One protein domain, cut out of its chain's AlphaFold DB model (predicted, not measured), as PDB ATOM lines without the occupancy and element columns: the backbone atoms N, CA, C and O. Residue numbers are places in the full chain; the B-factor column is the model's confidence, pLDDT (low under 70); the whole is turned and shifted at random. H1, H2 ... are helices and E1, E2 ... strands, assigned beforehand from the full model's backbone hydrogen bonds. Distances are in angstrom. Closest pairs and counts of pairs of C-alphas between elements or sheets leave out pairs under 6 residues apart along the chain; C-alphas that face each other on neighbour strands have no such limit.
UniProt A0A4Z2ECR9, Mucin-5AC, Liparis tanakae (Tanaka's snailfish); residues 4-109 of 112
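Overview. This is residues 4 to 109 of the 112 residues of the protein "Mucin-5AC" of Liparis tanakae (Tanaka's snailfish) (UniProt A0A4Z2ECR9). What is the main shape? A twisted sheet of five strands, E4 to E8, makes a broad wall, and a small sheet, E1 to E3, sits partly over one face of it near E4 and E5. Residues 4 to 29 stick out as a long arm, most of it H1. What is it built of? The printed part has 106 residues, with H1 and then E1 to E8; both sheets are antiparallel, ordered E1 E2 E3 and E4 E5 E6 E7 E8, and the class is mixed. It is extended, with a radius of gyration of the C-alphas of 23.2 A and spans of 81 by 34 by 22 A.

Arrangement. How does the larger sheet run? E4, residues 58 to 63, E5, 72 to 81, E6, 84 to 94, E7, 97 to 102, and E8, 106 to 108, form a meander, each strand the antiparallel neighbour of the one before. In the hairpin of E5 and E6, at 162 degrees, C-alphas 78 and 87 face each other at 4.4 A, and N 75 and O 91 are within hydrogen-bond range at 2.8 A. And the smaller sheet? E1, residues 36 to 38, E2, 42 to 44, and E3, 50 to 52, form another meander, with N 44 and O 36 at 2.8 A and N 43 and O 51 at 2.9 A. Where is the helix? H1, residues 4 to 22, is not on either sheet; 14 of its 15 O i to N i+4 pairs are within hydrogen-bond range.

Along the chain. Where does H1 begin? C-alpha 4 is at (146.124, 166.801, 265.994), and H1 is 28.2 A long. Which strands are long? E5 measures 28.3 A and E6 30.0 A; C-alpha 84 is at (218.364, 151.563, 246.004).

Size, cuts and confidence. How large is it? The farthest C-alphas, Ile 4 and Lys 82, are 81.7 A apart. Any cut or weak part? The printed part has no cut; H1 to E1 is a long link of 13 residues, and residues 4 to 8 and 19 to 28 are under pLDDT 70.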
ATOM      1  N   ILE A   4     145.233 165.627 265.949       56.56
ATOM      2  CA  ILE A   4     146.124 166.801 265.994       56.56
ATOM      3  C   ILE A   4     147.550 166.411 266.439       56.56
ATOM      4  O   ILE A   4     148.528 166.995 265.977       56.56
ATOM      5  N   GLY A   5     147.687 165.373 267.274       58.22
ATOM      6  CA  GLY A   5     148.994 164.880 267.726       58.22
ATOM      7  C   GLY A   5     149.828 164.228 266.616       58.22
ATOM      8  O   GLY A   5     151.038 164.417 266.580       58.22
ATOM      9  N   LEU A   6     149.185 163.522 265.676       56.66
ATOM     10  CA  LEU A   6     149.880 162.734 264.651       56.66
ATOM     11  C   LEU A   6     150.488 163.616 263.545       56.66
ATOM     12  O   LEU A   6     151.593 163.365 263.064       56.66
ATOM     13  N   GLN A   7     149.795 164.694 263.169       65.88
ATOM     14  CA  GLN A   7     150.294 165.642 262.167       65.88
ATOM     15  C   GLN A   7     151.511 166.424 262.683       65.88
ATOM     16  O   GLN A   7     152.472 166.630 261.942       65.88
ATOM     17  N   SER A   8     151.499 166.796 263.968       66.81
ATOM     18  CA  SER A   8     152.622 167.473 264.625       66.81
ATOM     19  C   SER A   8     153.870 166.583 264.675       66.81
ATOM     20  O   SER A   8     154.967 167.029 264.340       66.81
ATOM     21  N   THR A   9     153.711 165.286 264.975       73.56
ATOM     22  CA  THR A   9     154.842 164.343 264.991       73.56
ATOM     23  C   THR A   9     155.493 164.156 263.622       73.56
ATOM     24  O   THR A   9     156.716 164.078 263.540       73.56
ATOM     25  N   LEU A  10     154.711 164.142 262.537       77.44
ATOM     26  CA  LEU A  10     155.248 164.002 261.178       77.44
ATOM     27  C   LEU A  10     156.067 165.226 260.754       77.44
ATOM     28  O   LEU A  10     157.119 165.080 260.134       77.44
ATOM     29  N   TRP A  11     155.619 166.425 261.134       79.94
ATOM     30  CA  TRP A  11     156.354 167.668 260.899       79.94
ATOM     31  C   TRP A  11     157.686 167.708 261.647       79.94
ATOM     32  O   TRP A  11     158.698 168.112 261.079       79.94
ATOM     33  N   ILE A  12     157.704 167.249 262.901       81.44
ATOM     34  CA  ILE A  12     158.930 167.178 263.704       81.44
ATOM     35  C   ILE A  12     159.914 166.178 263.089       81.44
ATOM     36  O   ILE A  12     161.087 166.504 262.940       81.44
ATOM     37  N   ILE A  13     159.444 165.000 262.664       79.81
ATOM     38  CA  ILE A  13     160.287 163.995 261.997       79.81
ATOM     39  C   ILE A  13     160.882 164.562 260.702       79.81
ATOM     40  O   ILE A  13     162.091 164.465 260.488       79.81
ATOM     41  N   TYR A  14     160.065 165.218 259.873       80.75
ATOM     42  CA  TYR A  14     160.534 165.884 258.659       80.75
ATOM     43  C   TYR A  14     161.601 166.944 258.968       80.75
ATOM     44  O   TYR A  14     162.664 166.942 258.352       80.75
ATOM     45  N   LEU A  15     161.372 167.788 259.978       77.12
ATOM     46  CA  LEU A  15     162.334 168.805 260.399       77.12
ATOM     47  C   LEU A  15     163.653 168.178 260.883       77.12
ATOM     48  O   LEU A  15     164.722 168.634 260.489       77.12
ATOM     49  N   THR A  16     163.602 167.096 261.670       76.12
ATOM     50  CA  THR A  16     164.814 166.387 262.121       76.12
ATOM     51  C   THR A  16     165.587 165.732 260.972       76.12
ATOM     52  O   THR A  16     166.815 165.791 260.960       76.12
ATOM     53  N   LEU A  17     164.895 165.174 259.972       72.00
ATOM     54  CA  LEU A  17     165.512 164.585 258.775       72.00
ATOM     55  C   LEU A  17     166.182 165.647 257.890       72.00
ATOM     56  O   LEU A  17     167.279 165.423 257.374       72.00
ATOM     57  N   VAL A  18     165.548 166.814 257.739       73.50
ATOM     58  CA  VAL A  18     166.100 167.944 256.974       73.50
ATOM     59  C   VAL A  18     167.346 168.507 257.661       73.50
ATOM     60  O   VAL A  18     168.361 168.710 257.001       73.50
ATOM     61  N   VAL A  19     167.315 168.695 258.986       68.12
ATOM     62  CA  VAL A  19     168.473 169.198 259.747       68.12
ATOM     63  C   VAL A  19     169.634 168.194 259.737       68.12
ATOM     64  O   VAL A  19     170.775 168.603 259.539       68.12
ATOM     65  N   GLY A  20     169.365 166.888 259.868       62.00
ATOM     66  CA  GLY A  20     170.400 165.844 259.795       62.00
ATOM     67  C   GLY A  20     171.061 165.709 258.418       62.00
ATOM     68  O   GLY A  20     172.223 165.326 258.327       62.00
ATOM     69  N   SER A  21     170.357 166.075 257.342       61.06
ATOM     70  CA  SER A  21     170.911 166.065 255.979       61.06
ATOM     71  C   SER A  21     171.828 167.263 255.689       61.06
ATOM     72  O   SER A  21     172.634 167.211 254.761       61.06
ATOM     73  N   LEU A  22     171.719 168.345 256.470       58.84
ATOM     74  CA  LEU A  22     172.500 169.576 256.296       58.84
ATOM     75  C   LEU A  22     173.844 169.555 257.036       58.84
ATOM     76  O   LEU A  22     174.699 170.400 256.772       58.84
ATOM     77  N   THR A  23     174.076 168.594 257.933       58.44
ATOM     78  CA  THR A  23     175.376 168.426 258.591       58.44
ATOM     79  C   THR A  23     176.300 167.581 257.716       58.44
ATOM     80  O   THR A  23     176.518 166.401 257.985       58.44
ATOM     81  N   GLN A  24     176.867 168.169 256.659       61.47
ATOM     82  CA  GLN A  24     178.100 167.628 256.083       61.47
ATOM     83  C   GLN A  24     179.213 167.870 257.104       61.47
ATOM     84  O   GLN A  24     179.703 168.990 257.248       61.47
ATOM     85  N   SER A  25     179.599 166.840 257.856       61.03
ATOM     86  CA  SER A  25     180.865 166.883 258.578       61.03
ATOM     87  C   SER A  25     181.966 166.953 257.526       61.03
ATOM     88  O   SER A  25     182.240 165.955 256.858       61.03
ATOM     89  N   VAL A  26     182.560 168.131 257.330       61.28
ATOM     90  CA  VAL A  26     183.818 168.245 256.592       61.28
ATOM     91  C   VAL A  26     184.831 167.467 257.417       61.28
ATOM     92  O   VAL A  26     185.298 167.947 258.449       61.28
ATOM     93  N   ASP A  27     185.081 166.222 257.021       63.72
ATOM     94  CA  ASP A  27     186.125 165.421 257.625       63.72
ATOM     95  C   ASP A  27     187.443 166.162 257.374       63.72
ATOM     96  O   ASP A  27     187.912 166.275 256.241       63.72
ATOM     97  N   ALA A  28     188.008 166.742 258.435       66.75
ATOM     98  CA  ALA A  28     189.296 167.428 258.385       66.75
ATOM     99  C   ALA A  28     190.444 166.454 258.053       66.75
ATOM    100  O   ALA A  28     191.597 166.860 257.887       66.75
ATOM    101  N   ASN A  29     190.141 165.158 257.970       73.56
ATOM    102  CA  ASN A  29     191.048 164.140 257.518       73.56
ATOM    103  C   ASN A  29     191.267 164.209 255.996       73.56
ATOM    104  O   ASN A  29     190.386 163.969 255.173       73.56
ATOM    105  N   HIS A  30     192.512 164.472 255.614       76.81
ATOM    106  CA  HIS A  30     192.966 164.538 254.226       76.81
ATOM    107  C   HIS A  30     193.238 163.149 253.611       76.81
ATOM    108  O   HIS A  30     193.719 163.065 252.477       76.81
ATOM    109  N   ILE A  31     192.958 162.048 254.333       77.50
ATOM    110  CA  ILE A  31     193.182 160.673 253.852       77.50
ATOM    111  C   ILE A  31     192.561 160.446 252.463       77.50
ATOM    112  O   ILE A  31     193.228 159.819 251.639       77.50
ATOM    113  N   GLY A  32     191.386 161.026 252.193       82.00
ATOM    114  CA  GLY A  32     190.659 160.951 250.917       82.00
ATOM    115  C   GLY A  32     190.842 162.147 249.967       82.00
ATOM    116  O   GLY A  32     189.955 162.416 249.161       82.00
ATOM    117  N   GLN A  33     191.936 162.910 250.084       88.62
ATOM    118  CA  GLN A  33     192.175 164.105 249.249       88.62
ATOM    119  C   GLN A  33     193.600 164.205 248.686       88.62
ATOM    120  O   GLN A  33     193.852 164.999 247.784       88.62
ATOM    121  N   VAL A  34     194.545 163.412 249.201       93.44
ATOM    122  CA  VAL A  34     195.968 163.496 248.833       93.44
ATOM    123  C   VAL A  34     196.441 162.161 248.276       93.44
ATOM    124  O   VAL A  34     196.482 161.175 249.013       93.44
ATOM    125  N   CYS A  35     196.849 162.144 247.007       95.62
ATOM    126  CA  CYS A  35     197.579 161.028 246.408       95.62
ATOM    127  C   CYS A  35     199.032 161.037 246.904       95.62
ATOM    128  O   CYS A  35     199.697 162.071 246.880       95.62
ATOM    129  N   THR A  36     199.530 159.893 247.370       95.50
ATOM    130  CA  THR A  36     200.884 159.777 247.935       95.50
ATOM    131  C   THR A  36     201.566 158.502 247.470       95.50
ATOM    132  O   THR A  36     200.921 157.470 247.306       95.50
ATOM    133  N   THR A  37     202.888 158.534 247.345       96.25
ATOM    134  CA  THR A  37     203.697 157.343 247.082       96.25
ATOM    135  C   THR A  37     204.969 157.381 247.920       96.25
ATOM    136  O   THR A  37     205.531 158.451 248.144       96.25
ATOM    137  N   TRP A  38     205.402 156.233 248.435       94.06
ATOM    138  CA  TRP A  38     206.536 156.143 249.357       94.06
ATOM    139  C   TRP A  38     207.216 154.778 249.256       94.06
ATOM    140  O   TRP A  38     206.657 153.830 248.702       94.06
ATOM    141  N   GLY A  39     208.431 154.693 249.802       91.38
ATOM    142  CA  GLY A  39     209.172 153.442 249.943       91.38
ATOM    143  C   GLY A  39     209.256 152.610 248.659       91.38
ATOM    144  O   GLY A  39     209.400 153.140 247.549       91.38
ATOM    145  N   GLU A  40     209.157 151.293 248.833       91.62
ATOM    146  CA  GLU A  40     209.254 150.311 247.760       91.62
ATOM    147  C   GLU A  40     207.899 150.092 247.075       91.62
ATOM    148  O   GLU A  40     207.136 149.194 247.410       91.62
ATOM    149  N   TYR A  41     207.589 150.958 246.106       94.56
ATOM    150  CA  TYR A  41     206.410 150.841 245.237       94.56
ATOM    151  C   TYR A  41     205.038 150.977 245.912       94.56
ATOM    152  O   TYR A  41     204.040 150.575 245.315       94.56
ATOM    153  N   HIS A  42     204.950 151.573 247.102       96.06
ATOM    154  CA  HIS A  42     203.660 151.824 247.742       96.06
ATOM    155  C   HIS A  42     202.973 153.066 247.182       96.06
ATOM    156  O   HIS A  42     203.602 154.108 246.976       96.06
ATOM    157  N   TRP A  43     201.663 152.968 246.997       96.69
ATOM    158  CA  TRP A  43     200.806 154.045 246.525       96.69
ATOM    159  C   TRP A  43     199.555 154.147 247.393       96.69
ATOM    160  O   TRP A  43     199.030 153.139 247.871       96.69
ATOM    161  N   LYS A  44     199.070 155.377 247.550       96.25
ATOM    162  CA  LYS A  44     197.737 155.702 248.049       96.25
ATOM    163  C   LYS A  44     197.079 156.646 247.050       96.25
ATOM    164  O   LYS A  44     197.643 157.702 246.760       96.25
ATOM    165  N   THR A  45     195.920 156.270 246.535       95.81
ATOM    166  CA  THR A  45     195.126 157.100 245.620       95.81
ATOM    167  C   THR A  45     194.466 158.275 246.346       95.81
ATOM    168  O   THR A  45     194.476 158.353 247.577       95.81
ATOM    169  N   PHE A  46     193.864 159.195 245.583       95.06
ATOM    170  CA  PHE A  46     193.092 160.304 246.148       95.06
ATOM    171  C   PHE A  46     191.924 159.823 247.009       95.06
ATOM    172  O   PHE A  46     191.720 160.379 248.070       95.06
ATOM    173  N   ASP A  47     191.223 158.756 246.628       94.00
ATOM    174  CA  ASP A  47     190.106 158.168 247.383       94.00
ATOM    175  C   ASP A  47     190.542 157.233 248.531       94.00
ATOM    176  O   ASP A  47     189.708 156.588 249.163       94.00
ATOM    177  N   GLY A  48     191.842 157.184 248.845       92.44
ATOM    178  CA  GLY A  48     192.366 156.478 250.016       92.44
ATOM    179  C   GLY A  48     192.646 154.984 249.817       92.44
ATOM    180  O   GLY A  48     192.888 154.287 250.801       92.44
ATOM    181  N   ASN A  49     192.660 154.479 248.579       93.62
ATOM    182  CA  ASN A  49     192.997 153.083 248.291       93.62
ATOM    183  C   ASN A  49     194.512 152.857 248.294       93.62
ATOM    184  O   ASN A  49     195.264 153.602 247.663       93.62
ATOM    185  N   PHE A  50     194.950 151.784 248.954       95.75
ATOM    186  CA  PHE A  50     196.356 151.397 249.060       95.75
ATOM    187  C   PHE A  50     196.685 150.250 248.108       95.75
ATOM    188  O   PHE A  50     195.984 149.240 248.082       95.75
ATOM    189  N   PHE A  51     197.788 150.373 247.371       96.50
ATOM    190  CA  PHE A  51     198.290 149.292 246.523       96.50
ATOM    191  C   PHE A  51     199.811 149.352 246.354       96.50
ATOM    192  O   PHE A  51     200.462 150.346 246.688       96.50
ATOM    193  N   GLN A  52     200.378 148.263 245.833       97.00
ATOM    194  CA  GLN A  52     201.773 148.196 245.409       97.00
ATOM    195  C   GLN A  52     201.849 147.999 243.899       97.00
ATOM    196  O   GLN A  52     201.125 147.175 243.341       97.00
ATOM    197  N   LEU A  53     202.737 148.742 243.243       94.56
ATOM    198  CA  LEU A  53     202.976 148.624 241.805       94.56
ATOM    199  C   LEU A  53     204.477 148.634 241.519       94.56
ATOM    200  O   LEU A  53     205.080 149.695 241.337       94.56
ATOM    201  N   ALA A  54     205.063 147.435 241.502       94.12
ATOM    202  CA  ALA A  54     206.477 147.210 241.230       94.12
ATOM    203  C   ALA A  54     206.796 147.427 239.748       94.12
ATOM    204  O   ALA A  54     206.686 146.521 238.927       94.12
ATOM    205  N   SER A  55     207.158 148.661 239.400       92.56
ATOM    206  CA  SER A  55     207.479 149.041 238.029       92.56
ATOM    207  C   SER A  55     208.474 150.200 237.984       92.56
ATOM    208  O   SER A  55     208.379 151.166 238.744       92.56
ATOM    209  N   SER A  56     209.430 150.094 237.059       91.75
ATOM    210  CA  SER A  56     210.412 151.131 236.713       91.75
ATOM    211  C   SER A  56     210.031 151.922 235.454       91.75
ATOM    212  O   SER A  56     210.829 152.714 234.939       91.75
ATOM    213  N   CYS A  57     208.840 151.666 234.905       94.50
ATOM    214  CA  CYS A  57     208.296 152.436 233.798       94.50
ATOM    215  C   CYS A  57     207.964 153.864 234.244       94.50
ATOM    216  O   CYS A  57     207.945 154.200 235.430       94.50
ATOM    217  N   ASN A  58     207.718 154.717 233.259       96.62
ATOM    218  CA  ASN A  58     207.159 156.030 233.505       96.62
ATOM    219  C   ASN A  58     205.643 155.902 233.724       96.62
ATOM    220  O   ASN A  58     204.964 155.256 232.925       96.62
ATOM    221  N   HIS A  59     205.132 156.487 234.804       95.88
ATOM    222  CA  HIS A  59     203.729 156.385 235.200       95.88
ATOM    223  C   HIS A  59     203.080 157.759 235.261       95.88
ATOM    224  O   HIS A  59     203.642 158.670 235.860       95.88
ATOM    225  N   VAL A  60     201.863 157.878 234.728       96.44
ATOM    226  CA  VAL A  60     201.002 159.037 234.986       96.44
ATOM    227  C   VAL A  60     200.446 158.900 236.401       96.44
ATOM    228  O   VAL A  60     199.702 157.966 236.696       96.44
ATOM    229  N   VAL A  61     200.853 159.804 237.286       96.56
ATOM    230  CA  VAL A  61     200.430 159.847 238.692       96.56
ATOM    231  C   VAL A  61     199.075 160.531 238.821       96.56
ATOM    232  O   VAL A  61     198.210 160.070 239.563       96.56
ATOM    233  N   ALA A  62     198.901 161.636 238.103       96.12
ATOM    234  CA  ALA A  62     197.658 162.382 238.032       96.12
ATOM    235  C   ALA A  62     197.633 163.174 236.725       96.12
ATOM    236  O   ALA A  62     198.657 163.703 236.298       96.12
ATOM    237  N   SER A  63     196.465 163.278 236.110       95.12
ATOM    238  CA  SER A  63     196.248 164.114 234.935       95.12
ATOM    239  C   SER A  63     194.807 164.596 234.898       95.12
ATOM    240  O   SER A  63     193.904 163.947 235.439       95.12
ATOM    241  N   GLN A  64     194.581 165.733 234.246       93.50
ATOM    242  CA  GLN A  64     193.232 166.179 233.931       93.50
ATOM    243  C   GLN A  64     192.736 165.471 232.674       93.50
ATOM    244  O   GLN A  64     193.184 165.733 231.562       93.50
ATOM    245  N   CYS A  65     191.785 164.563 232.859       86.94
ATOM    246  CA  CYS A  65     191.142 163.849 231.764       86.94
ATOM    247  C   CYS A  65     189.812 164.519 231.386       86.94
ATOM    248  O   CYS A  65     189.126 165.053 232.255       86.94
ATOM    249  N   LYS A  66     189.379 164.332 230.129       82.25
ATOM    250  CA  LYS A  66     188.040 164.683 229.585       82.25
ATOM    251  C   LYS A  66     187.821 166.138 229.167       82.25
ATOM    252  O   LYS A  66     186.688 166.507 228.866       82.25
ATOM    253  N   GLU A  67     188.883 166.920 229.063       81.75
ATOM    254  CA  GLU A  67     188.832 168.235 228.429       81.75
ATOM    255  C   GLU A  67     189.510 168.214 227.060       81.75
ATOM    256  O   GLU A  67     190.255 167.292 226.728       81.75
ATOM    257  N   SER A  68     189.213 169.217 226.233       82.06
ATOM    258  CA  SER A  68     189.863 169.389 224.926       82.06
ATOM    259  C   SER A  68     191.350 169.723 225.046       82.06
ATOM    260  O   SER A  68     192.083 169.610 224.066       82.06
ATOM    261  N   TYR A  69     191.776 170.160 226.230       81.31
ATOM    262  CA  TYR A  69     193.140 170.515 226.569       81.31
ATOM    263  C   TYR A  69     193.499 169.917 227.933       81.31
ATOM    264  O   TYR A  69     192.656 169.840 228.823       81.31
ATOM    265  N   GLU A  70     194.742 169.469 228.087       85.62
ATOM    266  CA  GLU A  70     195.250 168.946 229.351       85.62
ATOM    267  C   GLU A  70     195.916 170.083 230.132       85.62
ATOM    268  O   GLU A  70     197.042 170.472 229.827       85.62
ATOM    269  N   HIS A  71     195.224 170.621 231.140       91.69
ATOM    270  CA  HIS A  71     195.784 171.696 231.967       91.69
ATOM    271  C   HIS A  71     196.949 171.222 232.830       91.69
ATOM    272  O   HIS A  71     197.879 171.989 233.070       91.69
ATOM    273  N   PHE A  72     196.916 169.969 233.298       94.94
ATOM    274  CA  PHE A  72     198.041 169.387 234.014       94.94
ATOM    275  C   PHE A  72     198.238 167.896 233.743       94.94
ATOM    276  O   PHE A  72     197.280 167.124 233.636       94.94
ATOM    277  N   ASN A  73     199.509 167.495 233.732       95.94
ATOM    278  CA  ASN A  73     199.953 166.111 233.650       95.94
ATOM    279  C   ASN A  73     201.141 165.902 234.591       95.94
ATOM    280  O   ASN A  73     202.137 166.617 234.507       95.94
ATOM    281  N   ILE A  74     201.037 164.926 235.489       97.62
ATOM    282  CA  ILE A  74     202.094 164.577 236.436       97.62
ATOM    283  C   ILE A  74     202.560 163.168 236.122       97.62
ATOM    284  O   ILE A  74     201.800 162.209 236.276       97.62
ATOM    285  N   GLN A  75     203.824 163.029 235.742       97.81
ATOM    286  CA  GLN A  75     204.453 161.740 235.486       97.81
ATOM    287  C   GLN A  75     205.597 161.512 236.457       97.81
ATOM    288  O   GLN A  75     206.301 162.438 236.857       97.81
ATOM    289  N   MET A  76     205.787 160.260 236.850       97.62
ATOM    290  CA  MET A  76     206.864 159.871 237.739       97.62
ATOM    291  C   MET A  76     207.502 158.576 237.267       97.62
ATOM    292  O   MET A  76     206.823 157.614 236.896       97.62
ATOM    293  N   ARG A  77     208.832 158.547 237.342       96.44
ATOM    294  CA  ARG A  77     209.637 157.370 237.052       96.44
ATOM    295  C   ARG A  77     210.493 156.986 238.249       96.44
ATOM    296  O   ARG A  77     211.107 157.829 238.907       96.44
ATOM    297  N   ARG A  78     210.572 155.676 238.489       94.88
ATOM    298  CA  ARG A  78     211.516 155.072 239.429       94.88
ATOM    299  C   ARG A  78     212.654 154.381 238.700       94.88
ATOM    300  O   ARG A  78     212.450 153.758 237.659       94.88
ATOM    301  N   THR A  79     213.836 154.419 239.304       92.88
ATOM    302  CA  THR A  79     214.998 153.641 238.866       92.88
ATOM    303  C   THR A  79     215.786 153.130 240.064       92.88
ATOM    304  O   THR A  79     215.788 153.751 241.131       92.88
ATOM    305  N   LEU A  80     216.512 152.032 239.870       91.81
ATOM    306  CA  LEU A  80     217.518 151.571 240.821       91.81
ATOM    307  C   LEU A  80     218.779 152.424 240.660       91.81
ATOM    308  O   LEU A  80     219.394 152.442 239.596       91.81
ATOM    309  N   VAL A  81     219.154 153.153 241.709       87.94
ATOM    310  CA  VAL A  81     220.407 153.915 241.760       87.94
ATOM    311  C   VAL A  81     221.261 153.305 242.859       87.94
ATOM    312  O   VAL A  81     220.930 153.455 244.031       87.94
ATOM    313  N   LYS A  82     222.355 152.625 242.482       89.25
ATOM    314  CA  LYS A  82     223.198 151.852 243.415       89.25
ATOM    315  C   LYS A  82     222.369 150.843 244.230       89.25
ATOM    316  O   LYS A  82     222.425 150.847 245.453       89.25
ATOM    317  N   ASP A  83     221.528 150.075 243.535       87.00
ATOM    318  CA  ASP A  83     220.603 149.072 244.096       87.00
ATOM    319  C   ASP A  83     219.530 149.603 245.060       87.00
ATOM    320  O   ASP A  83     218.733 148.838 245.597       87.00
ATOM    321  N   VAL A  84     219.430 150.925 245.228       89.19
ATOM    322  CA  VAL A  84     218.364 151.563 246.004       89.19
ATOM    323  C   VAL A  84     217.284 152.068 245.057       89.19
ATOM    324  O   VAL A  84     217.541 152.908 244.186       89.19
ATOM    325  N   LEU A  85     216.052 151.593 245.247       91.12
ATOM    326  CA  LEU A  85     214.900 152.106 244.517       91.12
ATOM    327  C   LEU A  85     214.668 153.569 244.881       91.12
ATOM    328  O   LEU A  85     214.479 153.925 246.041       91.12
ATOM    329  N   SER A  86     214.686 154.436 243.877       92.56
ATOM    330  CA  SER A  86     214.465 155.863 244.061       92.56
ATOM    331  C   SER A  86     213.544 156.411 242.990       92.56
ATOM    332  O   SER A  86     213.556 155.951 241.849       92.56
ATOM    333  N   ILE A  87     212.798 157.451 243.348       94.69
ATOM    334  CA  ILE A  87     212.169 158.328 242.364       94.69
ATOM    335  C   ILE A  87     213.306 159.065 241.648       94.69
ATOM    336  O   ILE A  87     214.124 159.719 242.298       94.69
ATOM    337  N   SER A  88     213.423 158.866 240.337       94.50
ATOM    338  CA  SER A  88     214.512 159.432 239.535       94.50
ATOM    339  C   SER A  88     214.127 160.771 238.934       94.50
ATOM    340  O   SER A  88     214.921 161.708 238.979       94.50
ATOM    341  N   THR A  89     212.907 160.836 238.404       96.50
ATOM    342  CA  THR A  89     212.383 161.987 237.675       96.50
ATOM    343  C   THR A  89     210.896 162.122 237.960       96.50
ATOM    344  O   THR A  89     210.161 161.129 237.923       96.50
ATOM    345  N   ILE A  90     210.466 163.350 238.224       97.88
ATOM    346  CA  ILE A  90     209.065 163.763 238.205       97.88
ATOM    347  C   ILE A  90     208.941 164.824 237.117       97.88
ATOM    348  O   ILE A  90     209.681 165.803 237.133       97.88
ATOM    349  N   LEU A  91     208.024 164.616 236.179       97.62
ATOM    350  CA  LEU A  91     207.716 165.565 235.118       97.62
ATOM    351  C   LEU A  91     206.327 166.140 235.380       97.62
ATOM    352  O   LEU A  91     205.351 165.391 235.435       97.62
ATOM    353  N   LEU A  92     206.249 167.453 235.560       97.19
ATOM    354  CA  LEU A  92     205.005 168.191 235.708       97.19
ATOM    355  C   LEU A  92     204.820 169.070 234.478       97.19
ATOM    356  O   LEU A  92     205.611 169.979 234.244       97.19
ATOM    357  N   THR A  93     203.741 168.847 233.746       95.88
ATOM    358  CA  THR A  93     203.260 169.797 232.747       95.88
ATOM    359  C   THR A  93     202.093 170.560 233.350       95.88
ATOM    360  O   THR A  93     201.167 169.930 233.859       95.88
ATOM    361  N   PHE A  94     202.125 171.890 233.305       94.88
ATOM    362  CA  PHE A  94     201.035 172.756 233.754       94.88
ATOM    363  C   PHE A  94     200.849 173.921 232.778       94.88
ATOM    364  O   PHE A  94     201.762 174.726 232.618       94.88
ATOM    365  N   GLU A  95     199.694 174.003 232.112       91.75
ATOM    366  CA  GLU A  95     199.379 175.056 231.122       91.75
ATOM    367  C   GLU A  95     200.497 175.247 230.073       91.75
ATOM    368  O   GLU A  95     200.865 176.361 229.702       91.75
ATOM    369  N   GLY A  96     201.112 174.139 229.642       88.19
ATOM    370  CA  GLY A  96     202.236 174.129 228.698       88.19
ATOM    371  C   GLY A  96     203.621 174.401 229.298       88.19
ATOM    372  O   GLY A  96     204.607 174.179 228.603       88.19
ATOM    373  N   THR A  97     203.718 174.808 230.566       94.19
ATOM    374  CA  THR A  97     204.994 174.906 231.301       94.19
ATOM    375  C   THR A  97     205.455 173.511 231.699       94.19
ATOM    376  O   THR A  97     204.671 172.752 232.274       94.19
ATOM    377  N   VAL A  98     206.716 173.172 231.433       96.00
ATOM    378  CA  VAL A  98     207.288 171.863 231.774       96.00
ATOM    379  C   VAL A  98     208.291 172.019 232.909       96.00
ATOM    380  O   VAL A  98     209.305 172.698 232.773       96.00
ATOM    381  N   VAL A  99     208.023 171.352 234.030       97.56
ATOM    382  CA  VAL A  99     208.907 171.293 235.194       97.56
ATOM    383  C   VAL A  99     209.429 169.871 235.352       97.56
ATOM    384  O   VAL A  99     208.673 168.942 235.641       97.56
ATOM    385  N   GLU A 100     210.736 169.698 235.194       97.50
ATOM    386  CA  GLU A 100     211.426 168.440 235.455       97.50
ATOM    387  C   GLU A 100     212.134 168.511 236.808       97.50
ATOM    388  O   GLU A 100     213.019 169.334 237.036       97.50
ATOM    389  N   ILE A 101     211.748 167.624 237.719       96.94
ATOM    390  CA  ILE A 101     212.346 167.495 239.044       96.94
ATOM    391  C   ILE A 101     213.173 166.216 239.059       96.94
ATOM    392  O   ILE A 101     212.656 165.114 238.864       96.94
ATOM    393  N   SER A 102     214.459 166.366 239.344       94.81
ATOM    394  CA  SER A 102     215.389 165.271 239.587       94.81
ATOM    395  C   SER A 102     215.826 165.265 241.056       94.81
ATOM    396  O   SER A 102     215.418 166.104 241.858       94.81
ATOM    397  N   LYS A 103     216.700 164.328 241.440       90.88
ATOM    398  CA  LYS A 103     217.256 164.287 242.804       90.88
ATOM    399  C   LYS A 103     218.020 165.553 243.203       90.88
ATOM    400  O   LYS A 103     218.157 165.812 244.394       90.88
ATOM    401  N   THR A 104     218.581 166.276 242.237       91.88
ATOM    402  CA  THR A 104     219.546 167.357 242.492       91.88
ATOM    403  C   THR A 104     219.175 168.678 241.840       91.88
ATOM    404  O   THR A 104     219.801 169.687 242.143       91.88
ATOM    405  N   SER A 105     218.204 168.684 240.933       94.88
ATOM    406  CA  SER A 105     217.835 169.870 240.170       94.88
ATOM    407  C   SER A 105     216.336 169.938 239.935       94.88
ATOM    408  O   SER A 105     215.641 168.920 239.901       94.88
ATOM    409  N   VAL A 106     215.871 171.164 239.736       96.88
ATOM    410  CA  VAL A 106     214.562 171.475 239.174       96.88
ATOM    411  C   VAL A 106     214.835 172.290 237.918       96.88
ATOM    412  O   VAL A 106     215.589 173.256 237.982       96.88
ATOM    413  N   ILE A 107     214.290 171.863 236.788       96.31
ATOM    414  CA  ILE A 107     214.445 172.516 235.487       96.31
ATOM    415  C   ILE A 107     213.058 172.965 235.045       96.31
ATOM    416  O   ILE A 107     212.119 172.174 235.108       96.31
ATOM    417  N   VAL A 108     212.926 174.216 234.610       96.56
ATOM    418  CA  VAL A 108     211.664 174.792 234.129       96.56
ATOM    419  C   VAL A 108     211.865 175.246 232.689       96.56
ATOM    420  O   VAL A 108     212.740 176.065 232.425       96.56
ATOM    421  N   ASP A 109     211.085 174.703 231.755       92.62
ATOM    422  CA  ASP A 109     211.160 175.019 230.320       92.62
ATOM    423  C   ASP A 109     212.596 174.955 229.766       92.62
ATOM    424  O   ASP A 109     213.080 175.880 229.110       92.62
TER     425      ASP A 109